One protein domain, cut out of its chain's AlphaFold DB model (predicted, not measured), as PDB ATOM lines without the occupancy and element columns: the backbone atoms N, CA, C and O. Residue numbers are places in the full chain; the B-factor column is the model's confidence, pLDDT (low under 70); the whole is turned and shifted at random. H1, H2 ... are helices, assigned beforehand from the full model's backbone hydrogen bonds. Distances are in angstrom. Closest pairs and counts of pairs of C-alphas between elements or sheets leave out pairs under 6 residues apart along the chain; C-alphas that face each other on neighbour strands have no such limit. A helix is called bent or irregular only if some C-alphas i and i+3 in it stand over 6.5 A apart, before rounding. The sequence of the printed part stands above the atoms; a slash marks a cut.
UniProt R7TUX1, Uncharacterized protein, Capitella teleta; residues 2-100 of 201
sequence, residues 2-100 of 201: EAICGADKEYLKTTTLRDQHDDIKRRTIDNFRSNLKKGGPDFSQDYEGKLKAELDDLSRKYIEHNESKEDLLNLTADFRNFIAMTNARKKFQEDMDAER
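AT A GLANCE: This is residues 2 to 100 of the 201 residues of an uncharacterized protein of Capitella teleta (UniProt R7TUX1). A long helical hairpin of unequal arms: the helix H2 runs beside the first part of the very long helix H3, and the rest of H3, from residue 74 on, sticks out alone as a long arm. The short helix H1 and the loop after it lie near the open end of the hairpin, where H2 begins, and the turn between H2 and H3 makes the other end. The printed part has 99 residues with three named helices, in the order H1, H2, H3, and no named strand; the class is all helix. The whole is extended, a rod with a radius of gyration of the C-alphas of 24.9 A, and its C-alphas span 92 by 19 by 16 A.

HOW THE PARTS SIT: H1, residues 2 to 5, touches no helix. It is close to but not clearly touching H2, residues 14 to 34; their closest C-alphas, those of Cys 5 and Leu 17, are 7.9 A apart. H1 is also close to but not clearly touching H3, residues 40 to 98, and the closest C-alphas of these two, those of Cys 5 and Asn 66, are 6.6 A apart. H2 and H3 touch and form a helical hairpin, with 13 pairs of C-alphas within 8 A. Their closest C-alphas are those of His 21 and Ser 59, 6.6 A apart. They run opposite ways at a shallow tilt of 22 degrees. H3 touches H2 with residues 48 to 67 alone. In H2 every O i to N i+4 pair is within hydrogen-bond range, in H3 52 of 55 are, and H1, with four residues, is too short for such a pair.

IN THESE COORDINATES: H1 begins at C-alpha 2, at (58.748, 33.308, 87.381), and ends at Cys 5. H2 runs from Thr 14, with its C-alpha at (55.642, 18.703, 89.234), to Ser 34 and measures 29.9 A from first to last C-alpha. H3 runs from Gly 40 to Ala 98 and measures 87.3 A; its last C-alpha is at (89.772, -2.754, 58.363). H3 has a kink of 26 degrees near residue 47. It is neither bent nor irregular, but only just: C-alphas 43 and 46 are 6.3 A apart.

THE WHOLE: The two C-alphas farthest apart, those of Gly 40 and Arg 100, are 91.5 A from each other. Residues 34 to 40 stand free, and so do residues 74 to 100, of which 74 to 98 belong to H3. Without these stretches the body has 65 residues and spans 48 by 19 by 16 A. The link from H1 to H2 is short, with 8 residues, and the link from H2 to H3 is tight, with 5. The printed part has no cut. The mean pLDDT of the printed part is 80.2, and it is under 70 at residue 38 and at residues 75 to 100.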
ATOM      1  N   GLU A   2      57.644  33.114  88.351       87.19
ATOM      2  CA  GLU A   2      58.748  33.308  87.381       87.19
ATOM      3  C   GLU A   2      60.160  33.001  87.908       87.19
ATOM      4  O   GLU A   2      60.931  32.299  87.267       87.19
ATOM      5  N   ALA A   3      60.498  33.456  89.117       86.69
ATOM      6  CA  ALA A   3      61.819  33.193  89.699       86.69
ATOM      7  C   ALA A   3      62.108  31.699  89.966       86.69
ATOM      8  O   ALA A   3      63.263  31.336  90.178       86.69
ATOM      9  N   ILE A   4      61.069  30.862  89.986       85.88
ATOM     10  CA  ILE A   4      61.121  29.432  90.291       85.88
ATOM     11  C   ILE A   4      61.075  28.619  88.996       85.88
ATOM     12  O   ILE A   4      61.972  27.825  88.750       85.88
ATOM     13  N   CYS A   5      60.048  28.833  88.171       84.31
ATOM     14  CA  CYS A   5      59.739  27.994  87.011       84.31
ATOM     15  C   CYS A   5      59.671  28.769  85.685       84.31
ATOM     16  O   CYS A   5      59.189  28.222  84.695       84.31
ATOM     17  N   GLY A   6      60.138  30.022  85.645       83.06
ATOM     18  CA  GLY A   6      60.180  30.836  84.423       83.06
ATOM     19  C   GLY A   6      61.067  30.226  83.334       83.06
ATOM     20  O   GLY A   6      61.794  29.266  83.587       83.06
ATOM     21  N   ALA A   7      61.018  30.768  82.117       77.00
ATOM     22  CA  ALA A   7      61.675  30.185  80.938       77.00
ATOM     23  C   ALA A   7      63.180  29.901  81.132       77.00
ATOM     24  O   ALA A   7      63.673  28.870  80.686       77.00
ATOM     25  N   ASP A   8      63.876  30.758  81.882       80.62
ATOM     26  CA  ASP A   8      65.322  30.664  82.134       80.62
ATOM     27  C   ASP A   8      65.693  29.676  83.259       80.62
ATOM     28  O   ASP A   8      66.860  29.563  83.643       80.62
ATOM     29  N   LYS A   9      64.700  29.016  83.867       84.62
ATOM     30  CA  LYS A   9      64.882  28.081  84.982       84.62
ATOM     31  C   LYS A   9      64.767  26.637  84.520       84.62
ATOM     32  O   LYS A   9      63.932  26.311  83.675       84.62
ATOM     33  N   GLU A  10      65.594  25.788  85.121       82.94
ATOM     34  CA  GLU A  10      65.590  24.344  84.899       82.94
ATOM     35  C   GLU A  10      64.236  23.723  85.261       82.94
ATOM     36  O   GLU A  10      63.448  24.293  86.022       82.94
ATOM     37  N   TYR A  11      63.973  22.547  84.691       86.19
ATOM     38  CA  TYR A  11      62.795  21.758  85.024       86.19
ATOM     39  C   TYR A  11      62.750  21.457  86.528       86.19
ATOM     40  O   TYR A  11      63.741  21.038  87.131       86.19
ATOM     41  N   LEU A  12      61.571  21.628  87.116       87.81
ATOM     42  CA  LEU A  12      61.272  21.235  88.486       87.81
ATOM     43  C   LEU A  12      60.265  20.095  88.479       87.81
ATOM     44  O   LEU A  12      59.310  20.100  87.714       87.81
ATOM     45  N   LYS A  13      60.418  19.139  89.393       88.56
ATOM     46  CA  LYS A  13      59.444  18.055  89.535       88.56
ATOM     47  C   LYS A  13      58.053  18.627  89.843       88.56
ATOM     48  O   LYS A  13      57.910  19.411  90.784       88.56
ATOM     49  N   THR A  14      57.021  18.173  89.129       87.69
ATOM     50  CA  THR A  14      55.642  18.703  89.234       87.69
ATOM     51  C   THR A  14      55.085  18.700  90.661       87.69
ATOM     52  O   THR A  14      54.363  19.612  91.054       87.69
ATOM     53  N   THR A  15      55.456  17.705  91.472       88.44
ATOM     54  CA  THR A  15      55.090  17.636  92.904       88.44
ATOM     55  C   THR A  15      55.669  18.804  93.701       88.44
ATOM     56  O   THR A  15      54.925  19.555  94.320       88.44
ATOM     57  N   THR A  16      56.978  19.032  93.595       90.00
ATOM     58  CA  THR A  16      57.663  20.156  94.247       90.00
ATOM     59  C   THR A  16      57.153  21.508  93.748       90.00
ATOM     60  O   THR A  16      57.020  22.446  94.531       90.00
ATOM     61  N   LEU A  17      56.842  21.614  92.454       90.94
ATOM     62  CA  LEU A  17      56.289  22.834  91.874       90.94
ATOM     63  C   LEU A  17      54.895  23.147  92.447       90.94
ATOM     64  O   LEU A  17      54.639  24.294  92.812       90.94
ATOM     65  N   ARG A  18      54.023  22.137  92.590       90.56
ATOM     66  CA  ARG A  18      52.700  22.283  93.226       90.56
ATOM     67  C   ARG A  18      52.806  22.750  94.674       90.56
ATOM     68  O   ARG A  18      52.151  23.727  95.023       90.56
ATOM     69  N   ASP A  19      53.688  22.146  95.466       93.06
ATOM     70  CA  ASP A  19      53.887  22.548  96.865       93.06
ATOM     71  C   ASP A  19      54.304  24.028  96.968       93.06
ATOM     72  O   ASP A  19      53.779  24.796  97.777       93.06
ATOM     73  N   GLN A  20      55.209  24.470  96.088       92.94
ATOM     74  CA  GLN A  20      55.636  25.869  96.034       92.94
ATOM     75  C   GLN A  20      54.526  26.814  95.557       92.94
ATOM     76  O   GLN A  20      54.425  27.939  96.063       92.94
ATOM     77  N   HIS A  21      53.689  26.379  94.611       92.88
ATOM     78  CA  HIS A  21      52.498  27.119  94.192       92.88
ATOM     79  C   HIS A  21      51.519  27.303  95.346       92.88
ATOM     80  O   HIS A  21      51.072  28.429  95.572       92.88
ATOM     81  N   ASP A  22      51.231  26.245  96.101       93.19
ATOM     82  CA  ASP A  22      50.312  26.295  97.237       93.19
ATOM     83  C   ASP A  22      50.830  27.232  98.332       93.19
ATOM     84  O   ASP A  22      50.085  28.067  98.858       93.19
ATOM     85  N   ASP A  23      52.135  27.200  98.606       94.75
ATOM     86  CA  ASP A  23      52.769  28.115  99.554       94.75
ATOM     87  C   ASP A  23      52.751  29.578  99.097       94.75
ATOM     88  O   ASP A  23      52.592  30.499  99.909       94.75
ATOM     89  N   ILE A  24      52.936  29.836  97.801       93.25
ATOM     90  CA  ILE A  24      52.843  31.189  97.235       93.25
ATOM     91  C   ILE A  24      51.392  31.666  97.236       93.25
ATOM     92  O   ILE A  24      51.135  32.808  97.627       93.25
ATOM     93  N   LYS A  25      50.441  30.805  96.867       93.38
ATOM     94  CA  LYS A  25      49.005  31.092  96.898       93.38
ATOM     95  C   LYS A  25      48.577  31.469  98.309       93.38
ATOM     96  O   LYS A  25      48.012  32.544  98.502       93.38
ATOM     97  N   ARG A  26      48.927  30.655  99.308       94.00
ATOM     98  CA  ARG A  26      48.629  30.922 100.719       94.00
ATOM     99  C   ARG A  26      49.183  32.274 101.168       94.00
ATOM    100  O   ARG A  26      48.417  33.110 101.631       94.00
ATOM    101  N   ARG A  27      50.475  32.541 100.933       93.75
ATOM    102  CA  ARG A  27      51.097  33.837 101.274       93.75
ATOM    103  C   ARG A  27      50.443  35.021 100.563       93.75
ATOM    104  O   ARG A  27      50.327  36.095 101.146       93.75
ATOM    105  N   THR A  28      50.012  34.838  99.318       92.94
ATOM    106  CA  THR A  28      49.341  35.885  98.536       92.94
ATOM    107  C   THR A  28      47.957  36.192  99.102       92.94
ATOM    108  O   THR A  28      47.608  37.362  99.250       92.94
ATOM    109  N   ILE A  29      47.195  35.165  99.489       92.19
ATOM    110  CA  ILE A  29      45.893  35.329 100.150       92.19
ATOM    111  C   ILE A  29      46.049  35.956 101.538       92.19
ATOM    112  O   ILE A  29      45.296  36.868 101.880       92.19
ATOM    113  N   ASP A  30      47.044  35.535 102.316       91.44
ATOM    114  CA  ASP A  30      47.335  36.124 103.626       91.44
ATOM    115  C   ASP A  30      47.701  37.609 103.489       91.44
ATOM    116  O   ASP A  30      47.156  38.457 104.199       91.44
ATOM    117  N   ASN A  31      48.542  37.953 102.508       91.06
ATOM    118  CA  ASN A  31      48.877  39.341 102.198       91.06
ATOM    119  C   ASN A  31      47.624  40.124 101.772       91.06
ATOM    120  O   ASN A  31      47.340  41.192 102.318       91.06
ATOM    121  N   PHE A  32      46.807  39.563 100.876       89.50
ATOM    122  CA  PHE A  32      45.545  40.171 100.463       89.50
ATOM    123  C   PHE A  32      44.656  40.480 101.671       89.50
ATOM    124  O   PHE A  32      44.146  41.591 101.772       89.50
ATOM    125  N   ARG A  33      44.494  39.546 102.613       86.44
ATOM    126  CA  ARG A  33      43.705  39.729 103.845       86.44
ATOM    127  C   ARG A  33      44.296  40.766 104.797       86.44
ATOM    128  O   ARG A  33      43.532  41.508 105.404       86.44
ATOM    129  N   SER A  34      45.621  40.831 104.905       85.81
ATOM    130  CA  SER A  34      46.318  41.761 105.802       85.81
ATOM    131  C   SER A  34      46.240  43.229 105.363       85.81
ATOM    132  O   SER A  34      46.380  44.130 106.188       85.81
ATOM    133  N   ASN A  35      45.979  43.484 104.077       82.25
ATOM    134  CA  ASN A  35      45.879  44.840 103.553       82.25
ATOM    135  C   ASN A  35      44.568  45.518 103.977       82.25
ATOM    136  O   ASN A  35      43.471  44.986 103.780       82.25
ATOM    137  N   LEU A  36      44.690  46.733 104.517       73.44
ATOM    138  CA  LEU A  36      43.567  47.578 104.923       73.44
ATOM    139  C   LEU A  36      42.713  47.961 103.709       73.44
ATOM    140  O   LEU A  36      43.074  48.826 102.911       73.44
ATOM    141  N   LYS A  37      41.549  47.320 103.594       80.44
ATOM    142  CA  LYS A  37      40.581  47.539 102.517       80.44
ATOM    143  C   LYS A  37      39.425  48.414 102.994       80.44
ATOM    144  O   LYS A  37      38.840  48.182 104.050       80.44
ATOM    145  N   LYS A  38      39.080  49.435 102.205       64.75
ATOM    146  CA  LYS A  38      37.846  50.218 102.380       64.75
ATOM    147  C   LYS A  38      36.674  49.353 101.887       64.75
ATOM    148  O   LYS A  38      36.757  48.845 100.776       64.75
ATOM    149  N   GLY A  39      35.611  49.179 102.681       71.50
ATOM    150  CA  GLY A  39      34.396  48.455 102.250       71.50
ATOM    151  C   GLY A  39      33.941  47.279 103.126       71.50
ATOM    152  O   GLY A  39      32.888  46.715 102.858       71.50
ATOM    153  N   GLY A  40      34.676  46.938 104.191       75.19
ATOM    154  CA  GLY A  40      34.296  45.854 105.107       75.19
ATOM    155  C   GLY A  40      34.644  44.442 104.594       75.19
ATOM    156  O   GLY A  40      35.107  44.286 103.461       75.19
ATOM    157  N   PRO A  41      34.484  43.410 105.443       73.38
ATOM    158  CA  PRO A  41      34.914  42.041 105.147       73.38
ATOM    159  C   PRO A  41      34.108  41.375 104.024       73.38
ATOM    160  O   PRO A  41      34.705  40.695 103.193       73.38
ATOM    161  N   ASP A  42      32.802  41.641 103.937       76.69
ATOM    162  CA  ASP A  42      31.914  41.026 102.939       76.69
ATOM    163  C   ASP A  42      32.277  41.466 101.515       76.69
ATOM    164  O   ASP A  42      32.400  40.646 100.609       76.69
ATOM    165  N   PHE A  43      32.578  42.757 101.323       77.75
ATOM    166  CA  PHE A  43      33.011  43.277 100.024       77.75
ATOM    167  C   PHE A  43      34.357  42.690  99.598       77.75
ATOM    168  O   PHE A  43      34.597  42.468  98.419       77.75
ATOM    169  N   SER A  44      35.248  42.410 100.553       83.44
ATOM    170  CA  SER A  44      36.550  41.810 100.267       83.44
ATOM    171  C   SER A  44      36.467  40.323  99.902       83.44
ATOM    172  O   SER A  44      37.440  39.802  99.349       83.44
ATOM    173  N   GLN A  45      35.376  39.636 100.235       85.62
ATOM    174  CA  GLN A  45      35.267  38.185 100.095       85.62
ATOM    175  C   GLN A  45      35.135  37.768  98.623       85.62
ATOM    176  O   GLN A  45      35.834  36.857  98.179       85.62
ATOM    177  N   ASP A  46      34.351  38.514  97.840       88.81
ATOM    178  CA  ASP A  46      34.194  38.291  96.397       88.81
ATOM    179  C   ASP A  46      35.511  38.480  95.635       88.81
ATOM    180  O   ASP A  46      35.855  37.691  94.752       88.81
ATOM    181  N   TYR A  47      36.291  39.508  95.990       90.06
ATOM    182  CA  TYR A  47      37.610  39.726  95.391       90.06
ATOM    183  C   TYR A  47      38.621  38.665  95.819       90.06
ATOM    184  O   TYR A  47      39.457  38.279  95.009       90.06
ATOM    185  N   GLU A  48      38.543  38.158  97.055       89.88
ATOM    186  CA  GLU A  48      39.372  37.021  97.469       89.88
ATOM    187  C   GLU A  48      39.048  35.777  96.633       89.88
ATOM    188  O   GLU A  48      39.959  35.064  96.214       89.88
ATOM    189  N   GLY A  49      37.762  35.527  96.365       90.75
ATOM    190  CA  GLY A  49      37.315  34.439  95.497       90.75
ATOM    191  C   GLY A  49      37.878  34.561  94.081       90.75
ATOM    192  O   GLY A  49      38.482  33.613  93.580       90.75
ATOM    193  N   LYS A  50      37.760  35.747  93.471       93.31
ATOM    194  CA  LYS A  50      38.339  36.036  92.147       93.31
ATOM    195  C   LYS A  50      39.855  35.855  92.134       93.31
ATOM    196  O   LYS A  50      40.375  35.174  91.260       93.31
ATOM    197  N   LEU A  51      40.547  36.373  93.148       92.94
ATOM    198  CA  LEU A  51      41.995  36.231  93.280       92.94
ATOM    199  C   LEU A  51      42.419  34.760  93.384       92.94
ATOM    200  O   LEU A  51      43.397  34.363  92.761       92.94
ATOM    201  N   LYS A  52      41.695  33.929  94.145       93.31
ATOM    202  CA  LYS A  52      41.985  32.487  94.220       93.31
ATOM    203  C   LYS A  52      41.834  31.807  92.864       93.31
ATOM    204  O   LYS A  52      42.721  31.046  92.499       93.31
ATOM    205  N   ALA A  53      40.756  32.107  92.140       94.19
ATOM    206  CA  ALA A  53      40.520  31.546  90.814       94.19
ATOM    207  C   ALA A  53      41.624  31.953  89.822       94.19
ATOM    208  O   ALA A  53      42.181  31.098  89.140       94.19
ATOM    209  N   GLU A  54      42.017  33.229  89.812       94.94
ATOM    210  CA  GLU A  54      43.121  33.717  88.975       94.94
ATOM    211  C   GLU A  54      44.460  33.047  89.325       94.94
ATOM    212  O   GLU A  54      45.229  32.688  88.432       94.94
ATOM    213  N   LEU A  55      44.741  32.840  90.617       93.81
ATOM    214  CA  LEU A  55      45.939  32.128  91.071       93.81
ATOM    215  C   LEU A  55      45.934  30.653  90.640       93.81
ATOM    216  O   LEU A  55      46.990  30.130  90.288       93.81
ATOM    217  N   ASP A  56      44.771  30.000  90.638       93.25
ATOM    218  CA  ASP A  56      44.620  28.610  90.191       93.25
ATOM    219  C   ASP A  56      44.790  28.467  88.675       93.25
ATOM    220  O   ASP A  56      45.482  27.559  88.208       93.25
ATOM    221  N   ASP A  57      44.239  29.398  87.898       94.44
ATOM    222  CA  ASP A  57      44.443  29.433  86.449       94.44
ATOM    223  C   ASP A  57      45.905  29.715  86.083       94.44
ATOM    224  O   ASP A  57      46.448  29.099  85.163       94.44
ATOM    225  N   LEU A  58      46.577  30.613  86.811       92.38
ATOM    226  CA  LEU A  58      48.012  30.845  86.643       92.38
ATOM    227  C   LEU A  58      48.831  29.608  87.021       92.38
ATOM    228  O   LEU A  58      49.771  29.272  86.306       92.38
ATOM    229  N   SER A  59      48.472  28.919  88.108       91.75
ATOM    230  CA  SER A  59      49.131  27.678  88.531       91.75
ATOM    231  C   SER A  59      49.120  26.628  87.420       91.75
ATOM    232  O   SER A  59      50.168  26.088  87.072       91.75
ATOM    233  N   ARG A  60      47.963  26.424  86.777       91.88
ATOM    234  CA  ARG A  60      47.825  25.491  85.649       91.88
ATOM    235  C   ARG A  60      48.778  25.826  84.501       91.88
ATOM    236  O   ARG A  60      49.520  24.959  84.060       91.88
ATOM    237  N   LYS A  61      48.833  27.099  84.098       90.88
ATOM    238  CA  LYS A  61      49.730  27.570  83.027       90.88
ATOM    239  C   LYS A  61      51.207  27.339  83.353       90.88
ATOM    240  O   LYS A  61      51.987  27.000  82.471       90.88
ATOM    241  N   TYR A  62      51.607  27.534  84.610       90.69
ATOM    242  CA  TYR A  62      52.990  27.302  85.035       90.69
ATOM    243  C   TYR A  62      53.353  25.818  85.091       90.69
ATOM    244  O   TYR A  62      54.489  25.471  84.772       90.69
ATOM    245  N   ILE A  63      52.405  24.951  85.458       89.94
ATOM    246  CA  ILE A  63      52.586  23.496  85.410       89.94
ATOM    247  C   ILE A  63      52.760  23.040  83.960       89.94
ATOM    248  O   ILE A  63      53.777  22.425  83.660       89.94
ATOM    249  N   GLU A  64      51.853  23.432  83.061       89.06
ATOM    250  CA  GLU A  64      51.943  23.119  81.625       89.06
ATOM    251  C   GLU A  64      53.267  23.616  81.021       89.06
ATOM    252  O   GLU A  64      53.950  22.899  80.289       89.06
ATOM    253  N   HIS A  65      53.694  24.836  81.372       88.00
ATOM    254  CA  HIS A  65      54.980  25.367  80.921       88.00
ATOM    255  C   HIS A  65      56.165  24.534  81.428       88.00
ATOM    256  O   HIS A  65      57.128  24.311  80.698       88.00
ATOM    257  N   ASN A  66      56.119  24.073  82.673       88.31
ATOM    258  CA  ASN A  66      57.179  23.255  83.240       88.31
ATOM    259  C   ASN A  66      57.217  21.844  82.630       88.31
ATOM    260  O   ASN A  66      58.300  21.358  82.331       88.31
ATOM    261  N   GLU A  67      56.063  21.228  82.382       86.56
ATOM    262  CA  GLU A  67      55.958  19.928  81.702       86.56
ATOM    263  C   GLU A  67      56.540  19.996  80.284       86.56
ATOM    264  O   GLU A  67      57.341  19.145  79.910       86.56
ATOM    265  N   SER A  68      56.314  21.093  79.552       83.12
ATOM    266  CA  SER A  68      56.926  21.279  78.226       83.12
ATOM    267  C   SER A  68      58.468  21.269  78.239       83.12
ATOM    268  O   SER A  68      59.108  20.951  77.234       83.12
ATOM    269  N   LYS A  69      59.098  21.595  79.379       84.75
ATOM    270  CA  LYS A  69      60.557  21.490  79.553       84.75
ATOM    271  C   LYS A  69      61.008  20.048  79.761       84.75
ATOM    272  O   LYS A  69      62.117  19.716  79.352       84.75
ATOM    273  N   GLU A  70      60.182  19.215  80.388       80.62
ATOM    274  CA  GLU A  70      60.429  17.775  80.521       80.62
ATOM    275  C   GLU A  70      60.465  17.118  79.143       80.62
ATOM    276  O   GLU A  70      61.425  16.425  78.816       80.62
ATOM    277  N   ASP A  71      59.492  17.448  78.293       76.25
ATOM    278  CA  ASP A  71      59.419  16.946  76.920       76.25
ATOM    279  C   ASP A  71      60.650  17.350  76.101       76.25
ATOM    280  O   ASP A  71      61.244  16.531  75.398       76.25
ATOM    281  N   LEU A  72      61.096  18.606  76.236       73.44
ATOM    282  CA  LEU A  72      62.326  19.081  75.599       73.44
ATOM    283  C   LEU A  72      63.568  18.345  76.121       73.44
ATOM    284  O   LEU A  72      64.451  17.992  75.335       73.44
ATOM    285  N   LEU A  73      63.657  18.092  77.429       72.12
ATOM    286  CA  LEU A  73      64.760  17.329  78.016       72.12
ATOM    287  C   LEU A  73      64.778  15.888  77.492       72.12
ATOM    288  O   LEU A  73      65.842  15.418  77.081       72.12
ATOM    289  N   ASN A  74      63.624  15.228  77.417       70.00
ATOM    290  CA  ASN A  74      63.492  13.869  76.894       70.00
ATOM    291  C   ASN A  74      63.872  13.802  75.410       70.00
ATOM    292  O   ASN A  74      64.737  13.013  75.029       70.00
ATOM    293  N   LEU A  75      63.366  14.730  74.594       67.75
ATOM    294  CA  LEU A  75      63.711  14.815  73.176       67.75
ATOM    295  C   LEU A  75      65.222  15.020  72.962       67.75
ATOM    296  O   LEU A  75      65.831  14.412  72.080       67.75
ATOM    297  N   THR A  76      65.871  15.857  73.778       66.44
ATOM    298  CA  THR A  76      67.331  16.039  73.688       66.44
ATOM    299  C   THR A  76      68.122  14.811  74.142       66.44
ATOM    300  O   THR A  76      69.219  14.579  73.623       66.44
ATOM    301  N   ALA A  77      67.597  14.016  75.077       63.53
ATOM    302  CA  ALA A  77      68.185  12.738  75.463       63.53
ATOM    303  C   ALA A  77      68.091  11.725  74.315       63.53
ATOM    304  O   ALA A  77      69.095  11.092  73.982       63.53
ATOM    305  N   ASP A  78      66.948  11.664  73.634       65.25
ATOM    306  CA  ASP A  78      66.747  10.805  72.465       65.25
ATOM    307  C   ASP A  78      67.685  11.181  71.318       65.25
ATOM    308  O   ASP A  78      68.372  10.320  70.763       65.25
ATOM    309  N   PHE A  79      67.827  12.477  71.019       58.31
ATOM    310  CA  PHE A  79      68.804  12.944  70.031       58.31
ATOM    311  C   PHE A  79      70.244  12.604  70.424       58.31
ATOM    312  O   PHE A  79      71.049  12.221  69.572       58.31
ATOM    313  N   ARG A  80      70.591  12.713  71.710       59.34
ATOM    314  CA  ARG A  80      71.926  12.351  72.205       59.34
ATOM    315  C   ARG A  80      72.192  10.855  72.047       59.34
ATOM    316  O   ARG A  80      73.270  10.482  71.584       59.34
ATOM    317  N   ASN A  81      71.209  10.018  72.369       63.84
ATOM    318  CA  ASN A  81      71.268   8.571  72.180       63.84
ATOM    319  C   ASN A  81      71.384   8.215  70.692       63.84
ATOM    320  O   ASN A  81      72.214   7.386  70.322       63.84
ATOM    321  N   PHE A  82      70.645   8.903  69.819       58.50
ATOM    322  CA  PHE A  82      70.741   8.741  68.370       58.50
ATOM    323  C   PHE A  82      72.134   9.093  67.824       58.50
ATOM    324  O   PHE A  82      72.713   8.328  67.047       58.50
ATOM    325  N   ILE A  83      72.723  10.213  68.256       60.38
ATOM    326  CA  ILE A  83      74.092  10.596  67.876       60.38
ATOM    327  C   ILE A  83      75.102   9.560  68.385       60.38
ATOM    328  O   ILE A  83      75.997   9.160  67.640       60.38
ATOM    329  N   ALA A  84      74.950   9.087  69.625       58.75
ATOM    330  CA  ALA A  84      75.808   8.048  70.188       58.75
ATOM    331  C   ALA A  84      75.722   6.740  69.382       58.75
ATOM    332  O   ALA A  84      76.760   6.181  69.029       58.75
ATOM    333  N   MET A  85      74.514   6.306  69.007       62.06
ATOM    334  CA  MET A  85      74.298   5.147  68.132       62.06
ATOM    335  C   MET A  85      74.923   5.348  66.746       62.06
ATOM    336  O   MET A  85      75.565   4.439  66.219       62.06
ATOM    337  N   THR A  86      74.811   6.545  66.169       61.44
ATOM    338  CA  THR A  86      75.394   6.869  64.856       61.44
ATOM    339  C   THR A  86      76.925   6.844  64.894       61.44
ATOM    340  O   THR A  86      77.565   6.307  63.990       61.44
ATOM    341  N   ASN A  87      77.528   7.365  65.964       61.41
ATOM    342  CA  ASN A  87      78.978   7.341  66.155       61.41
ATOM    343  C   ASN A  87      79.497   5.926  66.432       61.41
ATOM    344  O   ASN A  87      80.518   5.533  65.869       61.41
ATOM    345  N   ALA A  88      78.782   5.143  67.247       62.53
ATOM    346  CA  ALA A  88      79.098   3.737  67.480       62.53
ATOM    347  C   ALA A  88      79.040   2.938  66.171       62.53
ATOM    348  O   ALA A  88      79.965   2.187  65.874       62.53
ATOM    349  N   ARG A  89      78.018   3.180  65.338       57.88
ATOM    350  CA  ARG A  89      77.897   2.595  63.998       57.88
ATOM    351  C   ARG A  89      79.061   2.980  63.091       57.88
ATOM    352  O   ARG A  89      79.590   2.114  62.406       57.88
ATOM    353  N   LYS A  90      79.463   4.254  63.066       66.50
ATOM    354  CA  LYS A  90      80.576   4.716  62.223       66.50
ATOM    355  C   LYS A  90      81.895   4.060  62.627       66.50
ATOM    356  O   LYS A  90      82.593   3.545  61.766       66.50
ATOM    357  N   LYS A  91      82.185   4.011  63.929       69.00
ATOM    358  CA  LYS A  91      83.369   3.326  64.456       69.00
ATOM    359  C   LYS A  91      83.352   1.835  64.115       69.00
ATOM    360  O   LYS A  91      84.352   1.293  63.672       69.00
ATOM    361  N   PHE A  92      82.193   1.197  64.257       57.84
ATOM    362  CA  PHE A  92      82.021  -0.205  63.901       57.84
ATOM    363  C   PHE A  92      82.242  -0.461  62.403       57.84
ATOM    364  O   PHE A  92      82.861  -1.447  62.026       57.84
ATOM    365  N   GLN A  93      81.770   0.444  61.545       57.75
ATOM    366  CA  GLN A  93      82.000   0.382  60.104       57.75
ATOM    367  C   GLN A  93      83.489   0.538  59.760       57.75
ATOM    368  O   GLN A  93      83.990  -0.206  58.926       57.75
ATOM    369  N   GLU A  94      84.196   1.457  60.424       67.50
ATOM    370  CA  GLU A  94      85.645   1.648  60.265       67.50
ATOM    371  C   GLU A  94      86.437   0.404  60.708       67.50
ATOM    372  O   GLU A  94      87.348  -0.024  59.997       67.50
ATOM    373  N   ASP A  95      86.050  -0.219  61.828       64.88
ATOM    374  CA  ASP A  95      86.631  -1.480  62.306       64.88
ATOM    375  C   ASP A  95      86.333  -2.642  61.327       64.88
ATOM    376  O   ASP A  95      87.206  -3.463  61.047       64.88
ATOM    377  N   MET A  96      85.134  -2.682  60.730       56.44
ATOM    378  CA  MET A  96      84.774  -3.677  59.707       56.44
ATOM    379  C   MET A  96      85.512  -3.484  58.379       56.44
ATOM    380  O   MET A  96      85.909  -4.464  57.756       56.44
ATOM    381  N   ASP A  97      85.688  -2.247  57.914       62.25
ATOM    382  CA  ASP A  97      86.404  -1.961  56.665       62.25
ATOM    383  C   ASP A  97      87.913  -2.258  56.805       62.25
ATOM    384  O   ASP A  97      88.598  -2.518  55.810       62.25
ATOM    385  N   ALA A  98      88.426  -2.290  58.042       66.44
ATOM    386  CA  ALA A  98      89.772  -2.754  58.363       66.44
ATOM    387  C   ALA A  98      89.918  -4.293  58.311       66.44
ATOM    388  O   ALA A  98      90.996  -4.790  57.971       66.44
ATOM    389  N   GLU A  99      88.854  -5.060  58.575       60.22
ATOM    390  CA  GLU A  99      88.848  -6.530  58.538       60.22
ATOM    391  C   GLU A  99      88.291  -7.068  57.199       60.22
ATOM    392  O   GLU A  99      87.090  -7.225  56.982       60.22
ATOM    393  N   ARG A 100      89.184  -7.374  56.246       52.31
ATOM    394  CA  ARG A 100      88.811  -7.870  54.905       52.31
ATOM    395  C   ARG A 100      87.926  -9.131  54.932       52.31
ATOM    396  O   ARG A 100      88.399 -10.214  55.255       52.31
TER     397      ARG A 100